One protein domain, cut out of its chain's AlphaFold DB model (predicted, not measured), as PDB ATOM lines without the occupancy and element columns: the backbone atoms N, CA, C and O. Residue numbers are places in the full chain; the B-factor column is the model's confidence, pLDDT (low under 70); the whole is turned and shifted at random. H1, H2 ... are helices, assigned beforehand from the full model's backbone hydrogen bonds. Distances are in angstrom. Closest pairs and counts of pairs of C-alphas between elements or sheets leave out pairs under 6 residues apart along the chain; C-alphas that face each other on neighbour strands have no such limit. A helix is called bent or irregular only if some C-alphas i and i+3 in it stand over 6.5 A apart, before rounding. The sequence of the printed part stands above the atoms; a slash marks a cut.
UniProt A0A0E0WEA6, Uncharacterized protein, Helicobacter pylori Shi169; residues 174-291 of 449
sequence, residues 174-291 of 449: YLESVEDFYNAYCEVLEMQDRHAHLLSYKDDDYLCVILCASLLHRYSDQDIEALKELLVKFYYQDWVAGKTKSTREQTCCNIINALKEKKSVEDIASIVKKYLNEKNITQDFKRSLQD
ATOM      1  N   TYR A 174    -107.004  28.341 115.833       83.81
ATOM      2  CA  TYR A 174    -106.239  27.929 114.660       83.81
ATOM      3  C   TYR A 174    -106.524  26.469 114.293       83.81
ATOM      4  O   TYR A 174    -106.802  26.192 113.126       83.81
ATOM      5  N   LEU A 175    -106.475  25.550 115.264       84.12
ATOM      6  CA  LEU A 175    -106.761  24.131 115.036       84.12
ATOM      7  C   LEU A 175    -108.201  23.910 114.562       84.12
ATOM      8  O   LEU A 175    -108.391  23.183 113.592       84.12
ATOM      9  N   GLU A 176    -109.171  24.602 115.159       87.62
ATOM     10  CA  GLU A 176    -110.563  24.621 114.690       87.62
ATOM     11  C   GLU A 176    -110.636  25.070 113.226       87.62
ATOM     12  O   GLU A 176    -111.250  24.402 112.404       87.62
ATOM     13  N   SER A 177    -109.908  26.124 112.835       87.38
ATOM     14  CA  SER A 177    -109.910  26.558 111.430       87.38
ATOM     15  C   SER A 177    -109.263  25.565 110.454       87.38
ATOM     16  O   SER A 177    -109.594  25.569 109.267       87.38
ATOM     17  N   VAL A 178    -108.342  24.717 110.927       89.38
ATOM     18  CA  VAL A 178    -107.782  23.618 110.122       89.38
ATOM     19  C   VAL A 178    -108.805  22.494 109.976       89.38
ATOM     20  O   VAL A 178    -108.934  21.939 108.886       89.38
ATOM     21  N   GLU A 179    -109.539  22.180 111.043       92.25
ATOM     22  CA  GLU A 179    -110.633  21.207 111.025       92.25
ATOM     23  C   GLU A 179    -111.770  21.657 110.097       92.25
ATOM     24  O   GLU A 179    -112.182  20.893 109.228       92.25
ATOM     25  N   ASP A 180    -112.193  22.920 110.182       93.69
ATOM     26  CA  ASP A 180    -113.191  23.508 109.281       93.69
ATOM     27  C   ASP A 180    -112.762  23.399 107.814       93.69
ATOM     28  O   ASP A 180    -113.546  22.997 106.951       93.69
ATOM     29  N   PHE A 181    -111.499  23.727 107.514       94.25
ATOM     30  CA  PHE A 181    -110.965  23.596 106.160       94.25
ATOM     31  C   PHE A 181    -110.940  22.136 105.696       94.25
ATOM     32  O   PHE A 181    -111.279  21.862 104.546       94.25
ATOM     33  N   TYR A 182    -110.547  21.206 106.570       94.56
ATOM     34  CA  TYR A 182    -110.549  19.776 106.267       94.56
ATOM     35  C   TYR A 182    -111.962  19.273 105.949       94.56
ATOM     36  O   TYR A 182    -112.149  18.591 104.943       94.56
ATOM     37  N   ASN A 183    -112.959  19.668 106.742       95.62
ATOM     38  CA  ASN A 183    -114.353  19.299 106.513       95.62
ATOM     39  C   ASN A 183    -114.869  19.867 105.183       95.62
ATOM     40  O   ASN A 183    -115.389  19.116 104.361       95.62
ATOM     41  N   ALA A 184    -114.619  21.152 104.907       96.94
ATOM     42  CA  ALA A 184    -114.962  21.762 103.621       96.94
ATOM     43  C   ALA A 184    -114.262  21.061 102.442       96.94
ATOM     44  O   ALA A 184    -114.852  20.862 101.385       96.94
ATOM     45  N   TYR A 185    -113.003  20.654 102.617       95.12
ATOM     46  CA  TYR A 185    -112.258  19.900 101.609       95.12
ATOM     47  C   TYR A 185    -112.886  18.526 101.339       95.12
ATOM     48  O   TYR A 185    -113.035  18.139 100.179       95.12
ATOM     49  N   CYS A 186    -113.295  17.804 102.385       95.44
ATOM     50  CA  CYS A 186    -114.034  16.550 102.251       95.44
ATOM     51  C   CYS A 186    -115.351  16.748 101.491       95.44
ATOM     52  O   CYS A 186    -115.601  16.014 100.538       95.44
ATOM     53  N   GLU A 187    -116.130  17.776 101.830       95.62
ATOM     54  CA  GLU A 187    -117.374  18.097 101.120       95.62
ATOM     55  C   GLU A 187    -117.136  18.350  99.624       95.62
ATOM     56  O   GLU A 187    -117.848  17.796  98.786       95.62
ATOM     57  N   VAL A 188    -116.097  19.115  99.265       95.12
ATOM     58  CA  VAL A 188    -115.726  19.363  97.858       95.12
ATOM     59  C   VAL A 188    -115.397  18.064  97.118       95.12
ATOM     60  O   VAL A 188    -115.804  17.895  95.967       95.12
ATOM     61  N   LEU A 189    -114.684  17.132  97.756       91.94
ATOM     62  CA  LEU A 189    -114.359  15.833  97.157       91.94
ATOM     63  C   LEU A 189    -115.584  14.926  96.984       91.94
ATOM     64  O   LEU A 189    -115.595  14.072  96.095       91.94
ATOM     65  N   GLU A 190    -116.600  15.097  97.826       93.38
ATOM     66  CA  GLU A 190    -117.821  14.296  97.810       93.38
ATOM     67  C   GLU A 190    -118.873  14.813  96.821       93.38
ATOM     68  O   GLU A 190    -119.806  14.073  96.501       93.38
ATOM     69  N   MET A 191    -118.716  16.018  96.261       94.00
ATOM     70  CA  MET A 191    -119.653  16.586  95.282       94.00
ATOM     71  C   MET A 191    -119.844  15.674  94.050       94.00
ATOM     72  O   MET A 191    -118.894  15.314  93.348       94.00
ATOM     73  N   GLN A 192    -121.105  15.314  93.774       92.12
ATOM     74  CA  GLN A 192    -121.503  14.390  92.693       92.12
ATOM     75  C   GLN A 192    -122.269  15.058  91.537       92.12
ATOM     76  O   GLN A 192    -122.960  14.388  90.772       92.12
ATOM     77  N   ASP A 193    -122.229  16.383  91.424       94.69
ATOM     78  CA  ASP A 193    -122.823  17.076  90.281       94.69
ATOM     79  C   ASP A 193    -121.874  17.117  89.075       94.69
ATOM     80  O   ASP A 193    -120.655  16.937  89.182       94.69
ATOM     81  N   ARG A 194    -122.449  17.381  87.897       95.31
ATOM     82  CA  ARG A 194    -121.697  17.431  86.637       95.31
ATOM     83  C   ARG A 194    -120.524  18.408  86.661       95.31
ATOM     84  O   ARG A 194    -119.471  18.076  86.120       95.31
ATOM     85  N   HIS A 195    -120.675  19.587  87.264       96.75
ATOM     86  CA  HIS A 195    -119.639  20.613  87.235       96.75
ATOM     87  C   HIS A 195    -118.499  20.231  88.176       96.75
ATOM     88  O   HIS A 195    -117.343  20.291  87.764       96.75
ATOM     89  N   ALA A 196    -118.799  19.724  89.374       96.06
ATOM     90  CA  ALA A 196    -117.793  19.158  90.269       96.06
ATOM     91  C   ALA A 196    -117.020  18.007  89.608       96.06
ATOM     92  O   ALA A 196    -115.788  17.965  89.659       96.06
ATOM     93  N   HIS A 197    -117.711  17.102  88.906       95.19
ATOM     94  CA  HIS A 197    -117.049  16.039  88.153       95.19
ATOM     95  C   HIS A 197    -116.125  16.576  87.058       95.19
ATOM     96  O   HIS A 197    -114.998  16.096  86.949       95.19
ATOM     97  N   LEU A 198    -116.555  17.578  86.286       96.00
ATOM     98  CA  LEU A 198    -115.720  18.212  85.259       96.00
ATOM     99  C   LEU A 198    -114.478  18.879  85.862       96.00
ATOM    100  O   LEU A 198    -113.355  18.648  85.413       96.00
ATOM    101  N   LEU A 199    -114.668  19.637  86.937       96.06
ATOM    102  CA  LEU A 199    -113.595  20.288  87.680       96.06
ATOM    103  C   LEU A 199    -112.595  19.269  88.248       96.06
ATOM    104  O   LEU A 199    -111.391  19.509  88.196       96.06
ATOM    105  N   SER A 200    -113.054  18.087  88.671       92.88
ATOM    106  CA  SER A 200    -112.189  17.023  89.205       92.88
ATOM    107  C   SER A 200    -111.163  16.458  88.210       92.88
ATOM    108  O   SER A 200    -110.219  15.790  88.629       92.88
ATOM    109  N   TYR A 201    -111.333  16.679  86.898       91.94
ATOM    110  CA  TYR A 201    -110.338  16.274  85.895       91.94
ATOM    111  C   TYR A 201    -109.177  17.269  85.775       91.94
ATOM    112  O   TYR A 201    -108.181  16.975  85.111       91.94
ATOM    113  N   LYS A 202    -109.291  18.450  86.392       90.25
ATOM    114  CA  LYS A 202    -108.248  19.470  86.401       90.25
ATOM    115  C   LYS A 202    -107.430  19.367  87.689       90.25
ATOM    116  O   LYS A 202    -107.903  19.699  88.766       90.25
ATOM    117  N   ASP A 203    -106.173  18.956  87.546       85.50
ATOM    118  CA  ASP A 203    -105.182  18.920  88.630       85.50
ATOM    119  C   ASP A 203    -104.701  20.350  88.965       85.50
ATOM    120  O   ASP A 203    -103.748  20.863  88.365       85.50
ATOM    121  N   ASP A 204    -105.436  21.053  89.834       89.19
ATOM    122  CA  ASP A 204    -105.104  22.409  90.279       89.19
ATOM    123  C   ASP A 204    -105.568  22.690  91.718       89.19
ATOM    124  O   ASP A 204    -106.758  22.818  91.984       89.19
ATOM    125  N   ASP A 205    -104.624  22.863  92.645       90.44
ATOM    126  CA  ASP A 205    -104.933  23.138  94.057       90.44
ATOM    127  C   ASP A 205    -105.781  24.404  94.261       90.44
ATOM    128  O   ASP A 205    -106.606  24.452  95.174       90.44
ATOM    129  N   TYR A 206    -105.624  25.423  93.403       94.12
ATOM    130  CA  TYR A 206    -106.386  26.669  93.528       94.12
ATOM    131  C   TYR A 206    -107.887  26.440  93.373       94.12
ATOM    132  O   TYR A 206    -108.675  27.079  94.066       94.12
ATOM    133  N   LEU A 207    -108.276  25.506  92.503       94.88
ATOM    134  CA  LEU A 207    -109.671  25.149  92.279       94.88
ATOM    135  C   LEU A 207    -110.317  24.659  93.579       94.88
ATOM    136  O   LEU A 207    -111.392  25.123  93.956       94.88
ATOM    137  N   CYS A 208    -109.633  23.757  94.282       94.06
ATOM    138  CA  CYS A 208    -110.142  23.221  95.534       94.06
ATOM    139  C   CYS A 208    -110.220  24.304  96.612       94.06
ATOM    140  O   CYS A 208    -111.216  24.393  97.320       94.06
ATOM    141  N   VAL A 209    -109.205  25.170  96.702       96.38
ATOM    142  CA  VAL A 209    -109.189  26.275  97.672       96.38
ATOM    143  C   VAL A 209    -110.326  27.269  97.415       96.38
ATOM    144  O   VAL A 209    -110.931  27.745  98.372       96.38
ATOM    145  N   ILE A 210    -110.656  27.563  96.152       98.12
ATOM    146  CA  ILE A 210    -111.791  28.425  95.785       98.12
ATOM    147  C   ILE A 210    -113.114  27.814  96.268       98.12
ATOM    148  O   ILE A 210    -113.909  28.505  96.904       98.12
ATOM    149  N   LEU A 211    -113.343  26.522  96.011       97.75
ATOM    150  CA  LEU A 211    -114.570  25.848  96.445       97.75
ATOM    151  C   LEU A 211    -114.657  25.756  97.975       97.75
ATOM    152  O   LEU A 211    -115.685  26.126  98.542       97.75
ATOM    153  N   CYS A 212    -113.567  25.396  98.662       97.50
ATOM    154  CA  CYS A 212    -113.513  25.423 100.126       97.50
ATOM    155  C   CYS A 212    -113.801  26.828 100.675       97.50
ATOM    156  O   CYS A 212    -114.541  26.964 101.644       97.50
ATOM    157  N   ALA A 213    -113.261  27.883 100.055       97.88
ATOM    158  CA  ALA A 213    -113.537  29.255 100.470       97.88
ATOM    159  C   ALA A 213    -115.031  29.597 100.346       97.88
ATOM    160  O   ALA A 213    -115.574  30.232 101.245       97.88
ATOM    161  N   SER A 214    -115.716  29.145  99.291       98.00
ATOM    162  CA  SER A 214    -117.163  29.367  99.161       98.00
ATOM    163  C   SER A 214    -117.970  28.704 100.292       98.00
ATOM    164  O   SER A 214    -118.839  29.352 100.879       98.00
ATOM    165  N   LEU A 215    -117.611  27.474 100.686       97.31
ATOM    166  CA  LEU A 215    -118.239  26.755 101.802       97.31
ATOM    167  C   LEU A 215    -117.961  27.444 103.148       97.31
ATOM    168  O   LEU A 215    -118.884  27.779 103.890       97.31
ATOM    169  N   LEU A 216    -116.690  27.749 103.430       96.81
ATOM    170  CA  LEU A 216    -116.260  28.390 104.681       96.81
ATOM    171  C   LEU A 216    -116.877  29.783 104.874       96.81
ATOM    172  O   LEU A 216    -117.150  30.197 106.003       96.81
ATOM    173  N   HIS A 217    -117.127  30.507 103.781       96.56
ATOM    174  CA  HIS A 217    -117.761  31.825 103.810       96.56
ATOM    175  C   HIS A 217    -119.293  31.788 103.686       96.56
ATOM    176  O   HIS A 217    -119.915  32.854 103.670       96.56
ATOM    177  N   ARG A 218    -119.898  30.589 103.735       96.12
ATOM    178  CA  ARG A 218    -121.351  30.339 103.797       96.12
ATOM    179  C   ARG A 218    -122.124  30.898 102.602       96.12
ATOM    180  O   ARG A 218    -123.180  31.507 102.778       96.12
ATOM    181  N   TYR A 219    -121.583  30.709 101.401       98.00
ATOM    182  CA  TYR A 219    -122.345  30.924 100.171       98.00
ATOM    183  C   TYR A 219    -123.523  29.945 100.101       98.00
ATOM    184  O   TYR A 219    -123.452  28.850 100.657       98.00
ATOM    185  N   SER A 220    -124.619  30.355  99.458       97.69
ATOM    186  CA  SER A 220    -125.782  29.478  99.303       97.69
ATOM    187  C   SER A 220    -125.486  28.335  98.330       97.69
ATOM    188  O   SER A 220    -124.614  28.463  97.470       97.69
ATOM    189  N   ASP A 221    -126.252  27.242  98.399       96.06
ATOM    190  CA  ASP A 221    -126.127  26.136  97.437       96.06
ATOM    191  C   ASP A 221    -126.259  26.631  95.988       96.06
ATOM    192  O   ASP A 221    -125.517  26.198  95.110       96.06
ATOM    193  N   GLN A 222    -127.153  27.596  95.742       97.06
ATOM    194  CA  GLN A 222    -127.339  28.199  94.421       97.06
ATOM    195  C   GLN A 222    -126.096  28.970  93.959       97.06
ATOM    196  O   GLN A 222    -125.697  28.844  92.801       97.06
ATOM    197  N   ASP A 223    -125.461  29.730  94.853       98.06
ATOM    198  CA  ASP A 223    -124.225  30.445  94.531       98.06
ATOM    199  C   ASP A 223    -123.065  29.478  94.282       98.06
ATOM    200  O   ASP A 223    -122.246  29.711  93.398       98.06
ATOM    201  N   ILE A 224    -122.990  28.378  95.038       97.69
ATOM    202  CA  ILE A 224    -121.961  27.348  94.861       97.69
ATOM    203  C   ILE A 224    -122.141  26.643  93.511       97.69
ATOM    204  O   ILE A 224    -121.155  26.409  92.811       97.69
ATOM    205  N   GLU A 225    -123.376  26.337  93.103       97.06
ATOM    206  CA  GLU A 225    -123.658  25.804  91.764       97.06
ATOM    207  C   GLU A 225    -123.253  26.792  90.659       97.06
ATOM    208  O   GLU A 225    -122.518  26.416  89.741       97.06
ATOM    209  N   ALA A 226    -123.640  28.065  90.780       98.06
ATOM    210  CA  ALA A 226    -123.262  29.108  89.825       98.06
ATOM    211  C   ALA A 226    -121.737  29.313  89.764       98.06
ATOM    212  O   ALA A 226    -121.158  29.485  88.687       98.06
ATOM    213  N   LEU A 227    -121.057  29.242  90.913       98.44
ATOM    214  CA  LEU A 227    -119.605  29.318  91.001       98.44
ATOM    215  C   LEU A 227    -118.950  28.121  90.303       98.44
ATOM    216  O   LEU A 227    -118.016  28.319  89.531       98.44
ATOM    217  N   LYS A 228    -119.426  26.889  90.517       98.00
ATOM    218  CA  LYS A 228    -118.891  25.705  89.822       98.00
ATOM    219  C   LYS A 228    -119.053  25.816  88.309       98.00
ATOM    220  O   LYS A 228    -118.095  25.535  87.589       98.00
ATOM    221  N   GLU A 229    -120.212  26.263  87.828       97.81
ATOM    222  CA  GLU A 229    -120.438  26.512  86.401       97.81
ATOM    223  C   GLU A 229    -119.431  27.539  85.854       97.81
ATOM    224  O   GLU A 229    -118.739  27.282  84.863       97.81
ATOM    225  N   LEU A 230    -119.268  28.672  86.544       98.56
ATOM    226  CA  LEU A 230    -118.299  29.707  86.184       98.56
ATOM    227  C   LEU A 230    -116.858  29.171  86.153       98.56
ATOM    228  O   LEU A 230    -116.087  29.497  85.247       98.56
ATOM    229  N   LEU A 231    -116.481  28.344  87.129       98.19
ATOM    230  CA  LEU A 231    -115.147  27.754  87.207       98.19
ATOM    231  C   LEU A 231    -114.912  26.734  86.092       98.19
ATOM    232  O   LEU A 231    -113.802  26.694  85.562       98.19
ATOM    233  N   VAL A 232    -115.919  25.951  85.687       98.12
ATOM    234  CA  VAL A 232    -115.807  25.063  84.516       98.12
ATOM    235  C   VAL A 232    -115.485  25.893  83.278       98.12
ATOM    236  O   VAL A 232    -114.475  25.623  82.626       98.12
ATOM    237  N   LYS A 233    -116.255  26.957  83.017       97.94
ATOM    238  CA  LYS A 233    -116.025  27.889  81.899       97.94
ATOM    239  C   LYS A 233    -114.605  28.464  81.928       97.94
ATOM    240  O   LYS A 233    -113.862  28.359  80.953       97.94
ATOM    241  N   PHE A 234    -114.192  28.998  83.077       97.56
ATOM    242  CA  PHE A 234    -112.867  29.577  83.295       97.56
ATOM    243  C   PHE A 234    -111.726  28.578  83.052       97.56
ATOM    244  O   PHE A 234    -110.850  28.811  82.214       97.56
ATOM    245  N   TYR A 235    -111.720  27.464  83.787       97.06
ATOM    246  CA  TYR A 235    -110.603  26.526  83.783       97.06
ATOM    247  C   TYR A 235    -110.505  25.742  82.480       97.06
ATOM    248  O   TYR A 235    -109.382  25.415  82.090       97.06
ATOM    249  N   TYR A 236    -111.623  25.422  81.820       97.50
ATOM    250  CA  TYR A 236    -111.597  24.690  80.552       97.50
ATOM    251  C   TYR A 236    -111.145  25.582  79.398       97.50
ATOM    252  O   TYR A 236    -110.278  25.152  78.636       97.50
ATOM    253  N   GLN A 237    -111.638  26.825  79.298       97.31
ATOM    254  CA  GLN A 237    -111.147  27.759  78.280       97.31
ATOM    255  C   GLN A 237    -109.634  27.999  78.435       97.31
ATOM    256  O   GLN A 237    -108.883  27.847  77.471       97.31
ATOM    257  N   ASP A 238    -109.160  28.273  79.658       95.94
ATOM    258  CA  ASP A 238    -107.731  28.455  79.965       95.94
ATOM    259  C   ASP A 238    -106.884  27.214  79.623       95.94
ATOM    260  O   ASP A 238    -105.788  27.320  79.061       95.94
ATOM    261  N   TRP A 239    -107.407  26.018  79.921       95.00
ATOM    262  CA  TRP A 239    -106.716  24.753  79.667       95.00
ATOM    263  C   TRP A 239    -106.583  24.445  78.179       95.00
ATOM    264  O   TRP A 239    -105.498  24.079  77.720       95.00
ATOM    265  N   VAL A 240    -107.671  24.599  77.429       95.12
ATOM    266  CA  VAL A 240    -107.710  24.336  75.988       95.12
ATOM    267  C   VAL A 240    -106.865  25.361  75.231       95.12
ATOM    268  O   VAL A 240    -106.134  24.978  74.320       95.12
ATOM    269  N   ALA A 241    -106.853  26.623  75.677       94.81
ATOM    270  CA  ALA A 241    -105.947  27.664  75.185       94.81
ATOM    271  C   ALA A 241    -104.458  27.408  75.516       94.81
ATOM    272  O   ALA A 241    -103.582  28.152  75.073       94.81
ATOM    273  N   GLY A 242    -104.145  26.372  76.303       91.62
ATOM    274  CA  GLY A 242    -102.777  25.947  76.592       91.62
ATOM    275  C   GLY A 242    -102.034  26.821  77.603       91.62
ATOM    276  O   GLY A 242    -100.801  26.791  77.630       91.62
ATOM    277  N   LYS A 243    -102.743  27.598  78.432       91.69
ATOM    278  CA  LYS A 243    -102.123  28.441  79.463       91.69
ATOM    279  C   LYS A 243    -101.662  27.610  80.670       91.69
ATOM    280  O   LYS A 243    -102.161  26.518  80.964       91.69
ATOM    281  N   THR A 244    -100.662  28.123  81.384       89.12
ATOM    282  CA  THR A 244    -100.057  27.462  82.553       89.12
ATOM    283  C   THR A 244    -100.738  27.874  83.859       89.12
ATOM    284  O   THR A 244    -101.355  28.932  83.939       89.12
ATOM    285  N   LYS A 245    -100.545  27.080  84.924       88.50
ATOM    286  CA  LYS A 245    -101.005  27.417  86.288       88.50
ATOM    287  C   LYS A 245    -100.512  28.793  86.744       88.50
ATOM    288  O   LYS A 245    -101.311  29.595  87.212       88.50
ATOM    289  N   SER A 246     -99.239  29.101  86.499       88.62
ATOM    290  CA  SER A 246     -98.647  30.403  86.833       88.62
ATOM    291  C   SER A 246     -99.330  31.587  86.142       88.62
ATOM    292  O   SER A 246     -99.338  32.687  86.681       88.62
ATOM    293  N   THR A 247     -99.940  31.386  84.968       90.44
ATOM    294  CA  THR A 247    -100.618  32.477  84.244       90.44
ATOM    295  C   THR A 247    -101.914  32.900  84.942       90.44
ATOM    296  O   THR A 247    -102.245  34.085  84.944       90.44
ATOM    297  N   ARG A 248    -102.626  31.949  85.558       93.75
ATOM    298  CA  ARG A 248    -103.931  32.161  86.210       93.75
ATOM    299  C   ARG A 248    -103.865  32.317  87.728       93.75
ATOM    300  O   ARG A 248    -104.881  32.625  88.345       93.75
ATOM    301  N   GLU A 249    -102.700  32.109  88.333       93.81
ATOM    302  CA  GLU A 249    -102.482  32.131  89.784       93.81
ATOM    303  C   GLU A 249    -103.014  33.410  90.444       93.81
ATOM    304  O   GLU A 249    -103.824  33.341  91.367       93.81
ATOM    305  N   GLN A 250    -102.658  34.581  89.908       94.50
ATOM    306  CA  GLN A 250    -103.143  35.854  90.445       94.50
ATOM    307  C   GLN A 250    -104.671  35.977  90.356       94.50
ATOM    308  O   GLN A 250    -105.305  36.468  91.289       94.50
ATOM    309  N   THR A 251    -105.275  35.516  89.258       97.25
ATOM    310  CA  THR A 251    -106.734  35.501  89.087       97.25
ATOM    311  C   THR A 251    -107.389  34.604  90.134       97.25
ATOM    312  O   THR A 251    -108.366  35.015  90.751       97.25
ATOM    313  N   CYS A 252    -106.818  33.429  90.407       97.69
ATOM    314  CA  CYS A 252    -107.312  32.522  91.444       97.69
ATOM    315  C   CYS A 252    -107.254  33.170  92.836       97.69
ATOM    316  O   CYS A 252    -108.243  33.148  93.565       97.69
ATOM    317  N   CYS A 253    -106.143  33.831  93.182       97.56
ATOM    318  CA  CYS A 253    -106.024  34.591  94.430       97.56
ATOM    319  C   CYS A 253    -107.059  35.723  94.528       97.56
ATOM    320  O   CYS A 253    -107.636  35.947  95.592       97.56
ATOM    321  N   ASN A 254    -107.336  36.414  93.420       98.12
ATOM    322  CA  ASN A 254    -108.351  37.467  93.379       98.12
ATOM    323  C   ASN A 254    -109.765  36.910  93.608       98.12
ATOM    324  O   ASN A 254    -110.541  37.531  94.331       98.12
ATOM    325  N   ILE A 255    -110.085  35.739  93.044       98.56
ATOM    326  CA  ILE A 255    -111.356  35.034  93.286       98.56
ATOM    327  C   ILE A 255    -111.481  34.657  94.767       98.56
ATOM    328  O   ILE A 255    -112.499  34.951  95.389       98.56
ATOM    329  N   ILE A 256    -110.433  34.077  95.361       98.19
ATOM    330  CA  ILE A 256    -110.419  33.713  96.788       98.19
ATOM    331  C   ILE A 256    -110.634  34.953  97.667       98.19
ATOM    332  O   ILE A 256    -111.422  34.915  98.609       98.19
ATOM    333  N   ASN A 257    -109.977  36.073  97.355       97.88
ATOM    334  CA  ASN A 257    -110.180  37.324  98.087       97.88
ATOM    335  C   ASN A 257    -111.611  37.858  97.937       97.88
ATOM    336  O   ASN A 257    -112.203  38.271  98.929       97.88
ATOM    337  N   ALA A 258    -112.193  37.794  96.736       98.31
ATOM    338  CA  ALA A 258    -113.580  38.191  96.505       98.31
ATOM    339  C   ALA A 258    -114.572  37.341  97.320       98.31
ATOM    340  O   ALA A 258    -115.484  37.898  97.931       98.31
ATOM    341  N   LEU A 259    -114.349  36.025  97.401       98.25
ATOM    342  CA  LEU A 259    -115.140  35.119  98.243       98.25
ATOM    343  C   LEU A 259    -115.019  35.468  99.732       98.25
ATOM    344  O   LEU A 259    -116.016  35.539 100.447       98.25
ATOM    345  N   LYS A 260    -113.799  35.756 100.203       96.38
ATOM    346  CA  LYS A 260    -113.554  36.172 101.594       96.38
ATOM    347  C   LYS A 260    -114.251  37.486 101.949       96.38
ATOM    348  O   LYS A 260    -114.716  37.651 103.074       96.38
ATOM    349  N   GLU A 261    -114.328  38.401 100.986       97.62
ATOM    350  CA  GLU A 261    -115.054  39.673 101.075       97.62
ATOM    351  C   GLU A 261    -116.574  39.520 100.877       97.62
ATOM    352  O   GLU A 261    -117.291  40.516 100.935       97.62
ATOM    353  N   LYS A 262    -117.074  38.289 100.680       97.00
ATOM    354  CA  LYS A 262    -118.489  37.961 100.446       97.00
ATOM    355  C   LYS A 262    -119.094  38.659  99.222       97.00
ATOM    356  O   LYS A 262    -120.256  39.065  99.244       97.00
ATOM    357  N   LYS A 263    -118.306  38.826  98.160       98.25
ATOM    358  CA  LYS A 263    -118.786  39.378  96.884       98.25
ATOM    359  C   LYS A 263    -119.714  38.410  96.158       98.25
ATOM    360  O   LYS A 263    -119.646  37.202  96.371       98.25
ATOM    361  N   SER A 264    -120.564  38.932  95.285       98.00
ATOM    362  CA  SER A 264    -121.490  38.107  94.503       98.00
ATOM    363  C   SER A 264    -120.752  37.218  93.491       98.00
ATOM    364  O   SER A 264    -119.599  37.485  93.130       98.00
ATOM    365  N   VAL A 265    -121.408  36.163  92.998       97.69
ATOM    366  CA  VAL A 265    -120.837  35.326  91.928       97.69
ATOM    367  C   VAL A 265    -120.685  36.137  90.634       97.69
ATOM    368  O   VAL A 265    -119.749  35.910  89.871       97.69
ATOM    369  N   GLU A 266    -121.515  37.157  90.421       97.62
ATOM    370  CA  GLU A 266    -121.418  38.110  89.313       97.62
ATOM    371  C   GLU A 266    -120.142  38.970  89.382       97.62
ATOM    372  O   GLU A 266    -119.476  39.203  88.364       97.62
ATOM    373  N   ASP A 267    -119.743  39.405  90.581       98.00
ATOM    374  CA  ASP A 267    -118.470  40.105  90.788       98.00
ATOM    375  C   ASP A 267    -117.286  39.185  90.462       98.00
ATOM    376  O   ASP A 267    -116.319  39.590  89.808       98.00
ATOM    377  N   ILE A 268    -117.373  37.916  90.873       98.38
ATOM    378  CA  ILE A 268    -116.367  36.892  90.569       98.38
ATOM    379  C   ILE A 268    -116.313  36.629  89.057       98.38
ATOM    380  O   ILE A 268    -115.225  36.568  88.477       98.38
ATOM    381  N   ALA A 269    -117.464  36.559  88.385       98.31
ATOM    382  CA  ALA A 269    -117.546  36.425  86.934       98.31
ATOM    383  C   ALA A 269    -116.864  37.597  86.219       98.31
ATOM    384  O   ALA A 269    -116.183  37.394  85.215       98.31
ATOM    385  N   SER A 270    -116.954  38.812  86.765       98.31
ATOM    386  CA  SER A 270    -116.251  39.984  86.229       98.31
ATOM    387  C   SER A 270    -114.724  39.850  86.322       98.31
ATOM    388  O   SER A 270    -114.014  40.219  85.381       98.31
ATOM    389  N   ILE A 271    -114.202  39.256  87.405       98.12
ATOM    390  CA  ILE A 271    -112.768  38.935  87.549       98.12
ATOM    391  C   ILE A 271    -112.332  37.932  86.470       98.12
ATOM    392  O   ILE A 271    -111.299  38.129  85.824       98.12
ATOM    393  N   VAL A 272    -113.132  36.886  86.238       97.94
ATOM    394  CA  VAL A 272    -112.864  35.871  85.206       97.94
ATOM    395  C   VAL A 272    -112.911  36.481  83.800       97.94
ATOM    396  O   VAL A 272    -111.964  36.300  83.034       97.94
ATOM    397  N   LYS A 273    -113.954  37.258  83.467       97.50
ATOM    398  CA  LYS A 273    -114.101  37.952  82.171       97.50
ATOM    399  C   LYS A 273    -112.887  38.813  81.853       97.50
ATOM    400  O   LYS A 273    -112.351  38.751  80.748       97.50
ATOM    401  N   LYS A 274    -112.419  39.586  82.838       97.31
ATOM    402  CA  LYS A 274    -111.223  40.421  82.699       97.31
ATOM    403  C   LYS A 274    -110.002  39.586  82.304       97.31
ATOM    404  O   LYS A 274    -109.334  39.922  81.330       97.31
ATOM    405  N   TYR A 275    -109.750  38.481  83.004       96.81
ATOM    406  CA  TYR A 275    -108.627  37.590  82.701       96.81
ATOM    407  C   TYR A 275    -108.723  36.964  81.302       96.81
ATOM    408  O   TYR A 275    -107.738  36.979  80.559       96.81
ATOM    409  N   LEU A 276    -109.898  36.442  80.928       95.81
ATOM    410  CA  LEU A 276    -110.102  35.812  79.619       95.81
ATOM    411  C   LEU A 276    -109.831  36.794  78.470       95.81
ATOM    412  O   LEU A 276    -109.148  36.430  77.510       95.81
ATOM    413  N   ASN A 277    -110.285  38.043  78.611       95.25
ATOM    414  CA  ASN A 277    -110.076  39.106  77.628       95.25
ATOM    415  C   ASN A 277    -108.611  39.557  77.560       95.25
ATOM    416  O   ASN A 277    -108.020  39.569  76.482       95.25
ATOM    417  N   GLU A 278    -107.991  39.885  78.698       94.31
ATOM    418  CA  GLU A 278    -106.604  40.379  78.750       94.31
ATOM    419  C   GLU A 278    -105.590  39.373  78.191       94.31
ATOM    420  O   GLU A 278    -104.540  39.757  77.674       94.31
ATOM    421  N   LYS A 279    -105.881  38.074  78.307       92.56
ATOM    422  CA  LYS A 279    -105.004  36.989  77.848       92.56
ATOM    423  C   LYS A 279    -105.411  36.392  76.501       92.56
ATOM    424  O   LYS A 279    -104.770  35.429  76.074       92.56
ATOM    425  N   ASN A 280    -106.436  36.951  75.853       93.56
ATOM    426  CA  ASN A 280    -107.014  36.476  74.595       93.56
ATOM    427  C   ASN A 280    -107.384  34.978  74.608       93.56
ATOM    428  O   ASN A 280    -107.219  34.256  73.622       93.56
ATOM    429  N   ILE A 281    -107.846  34.486  75.760       94.56
ATOM    430  CA  ILE A 281    -108.041  33.050  75.992       94.56
ATOM    431  C   ILE A 281    -109.182  32.506  75.150       94.56
ATOM    432  O   ILE A 281    -109.033  31.437  74.573       94.56
ATOM    433  N   THR A 282    -110.289  33.235  75.028       92.62
ATOM    434  CA  THR A 282    -111.454  32.774  74.264       92.62
ATOM    435  C   THR A 282    -111.120  32.565  72.783       92.62
ATOM    436  O   THR A 282    -111.569  31.590  72.182       92.62
ATOM    437  N   GLN A 283    -110.263  33.406  72.190       94.06
ATOM    438  CA  GLN A 283    -109.814  33.211  70.807       94.06
ATOM    439  C   GLN A 283    -108.871  32.002  70.677       94.06
ATOM    440  O   GLN A 283    -109.045  31.179  69.775       94.06
ATOM    441  N   ASP A 284    -107.898  31.867  71.584       95.06
ATOM    442  CA  ASP A 284    -106.960  30.734  71.610       95.06
ATOM    443  C   ASP A 284    -107.687  29.395  71.847       95.06
ATOM    444  O   ASP A 284    -107.339  28.371  71.250       95.06
ATOM    445  N   PHE A 285    -108.729  29.416  72.680       95.31
ATOM    446  CA  PHE A 285    -109.651  28.313  72.942       95.31
ATOM    447  C   PHE A 285    -110.335  27.846  71.652       95.31
ATOM    448  O   PHE A 285    -110.156  26.692  71.255       95.31
ATOM    449  N   LYS A 286    -111.031  28.750  70.944       94.38
ATOM    450  CA  LYS A 286    -111.716  28.428  69.679       94.38
ATOM    451  C   LYS A 286    -110.740  27.902  68.627       94.38
ATOM    452  O   LYS A 286    -111.000  26.882  67.990       94.38
ATOM    453  N   ARG A 287    -109.568  28.536  68.497       94.88
ATOM    454  CA  ARG A 287    -108.515  28.094  67.568       94.88
ATOM    455  C   ARG A 287    -108.027  26.678  67.875       94.88
ATOM    456  O   ARG A 287    -107.777  25.911  66.950       94.88
ATOM    457  N   SER A 288    -107.879  26.332  69.152       94.81
ATOM    458  CA  SER A 288    -107.378  25.016  69.571       94.81
ATOM    459  C   SER A 288    -108.400  23.900  69.351       94.81
ATOM    460  O   SER A 288    -108.009  22.796  68.976       94.81
ATOM    461  N   LEU A 289    -109.698  24.182  69.520       94.25
ATOM    462  CA  LEU A 289    -110.773  23.228  69.210       94.25
ATOM    463  C   LEU A 289    -110.907  22.943  67.707       94.25
ATOM    464  O   LEU A 289    -111.289  21.839  67.323       94.25
ATOM    465  N   GLN A 290    -110.577  23.922  66.863       93.56
ATOM    466  CA  GLN A 290    -110.659  23.814  65.402       93.56
ATOM    467  C   GLN A 290    -109.384  23.240  64.750       93.56
ATOM    468  O   GLN A 290    -109.337  23.097  63.528       93.56
ATOM    469  N   ASP A 291    -108.349  22.905  65.527       94.19
ATOM    470  CA  ASP A 291    -107.096  22.348  65.007       94.19
ATOM    471  C   ASP A 291    -107.329  20.932  64.438       94.19
ATOM    472  O   ASP A 291    -107.708  19.997  65.149       94.19
TER     473      ASP A 291
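This is residues 174 to 291 of the 449 residues of an uncharacterized protein of Helicobacter pylori Shi169 (UniProt A0A0E0WEA6). Two helical hairpins, H3 with H4 and H5 with H6, lie side by side as a four-helix up-and-down bundle, in which each helix runs against the one before it. H1 crosses H3 toward one end of the long axis, H7 is set at a steep angle to the last turn of H4 at the other end, and the short H2 packs on H4. The printed part has 118 residues with seven named helices, H1 to H7 in chain order, and no named strand; the class is all helix. It is compact, with a radius of gyration of the C-alphas of 14.4 A, yet elongated, spanning 48 by 27 by 26 A.

H1, residues 174 to 190, touches H3, residues 205 to 216, closest at the C-alphas of Ala 184 and Cys 212, 5.3 A apart; at 72 degrees they are only just about perpendicular. H2, residues 194 to 199, touches H4, residues 221 to 240, at a steep tilt of 48 degrees, the same way, with the C-alphas of His 195 and Lys 228 closest at 5.8 A. H3 and H4 form a hairpin at a shallow tilt of 11 degrees, opposite ways; H4 touches H3 with residues 224 to 231 alone, and the C-alphas of Ser 214 and Ile 224 are closest at 6.8 A. H5, residues 245 to 260, touches H3 at a shallow tilt of 5 degrees, the same way, closest at the C-alphas of Ile 210 and Ile 256, 5.6 A. H5 has a kink of 25 degrees near residue 252 and is irregular, with C-alphas 247 and 250 7.5 A apart. H6, residues 265 to 278, forms a hairpin with H5 at a shallow tilt of 22 degrees, opposite ways, the closest C-alphas being those of Ile 255 and Ile 268 at 6.0 A. H6 also touches H4, closest at the C-alphas of Leu 227 and Val 265, 6.2 A. H4, the hub, touches H7, residues 281 to 289, with residues 237 to 240 alone; the C-alphas of Val 240 and Phe 285 are closest at 5.4 A. H3 and H6 are apart. Every O i to N i+4 pair is within hydrogen-bond range in H1, H2, H3, H4, H6 and H7, and 10 of 12 are in H5.

H1 begins at C-alpha 174, (-106.239, 27.929, 114.660), and is 24.6 A long. H4 measures 28.3 A from C-alpha 221 to C-alpha 240, at (-107.710, 24.336, 75.988); H5 measures 21.6 A and H6 20.0 A. H7 ends at C-alpha 289, (-110.773, 23.228, 69.210).

The two C-alphas farthest apart, those of Leu 175 and Asp 291, are 50.1 A apart. The printed part has no cut, and its six links between helices are tight. The mean pLDDT of the printed part is 95.2, and no printed residue is under 70.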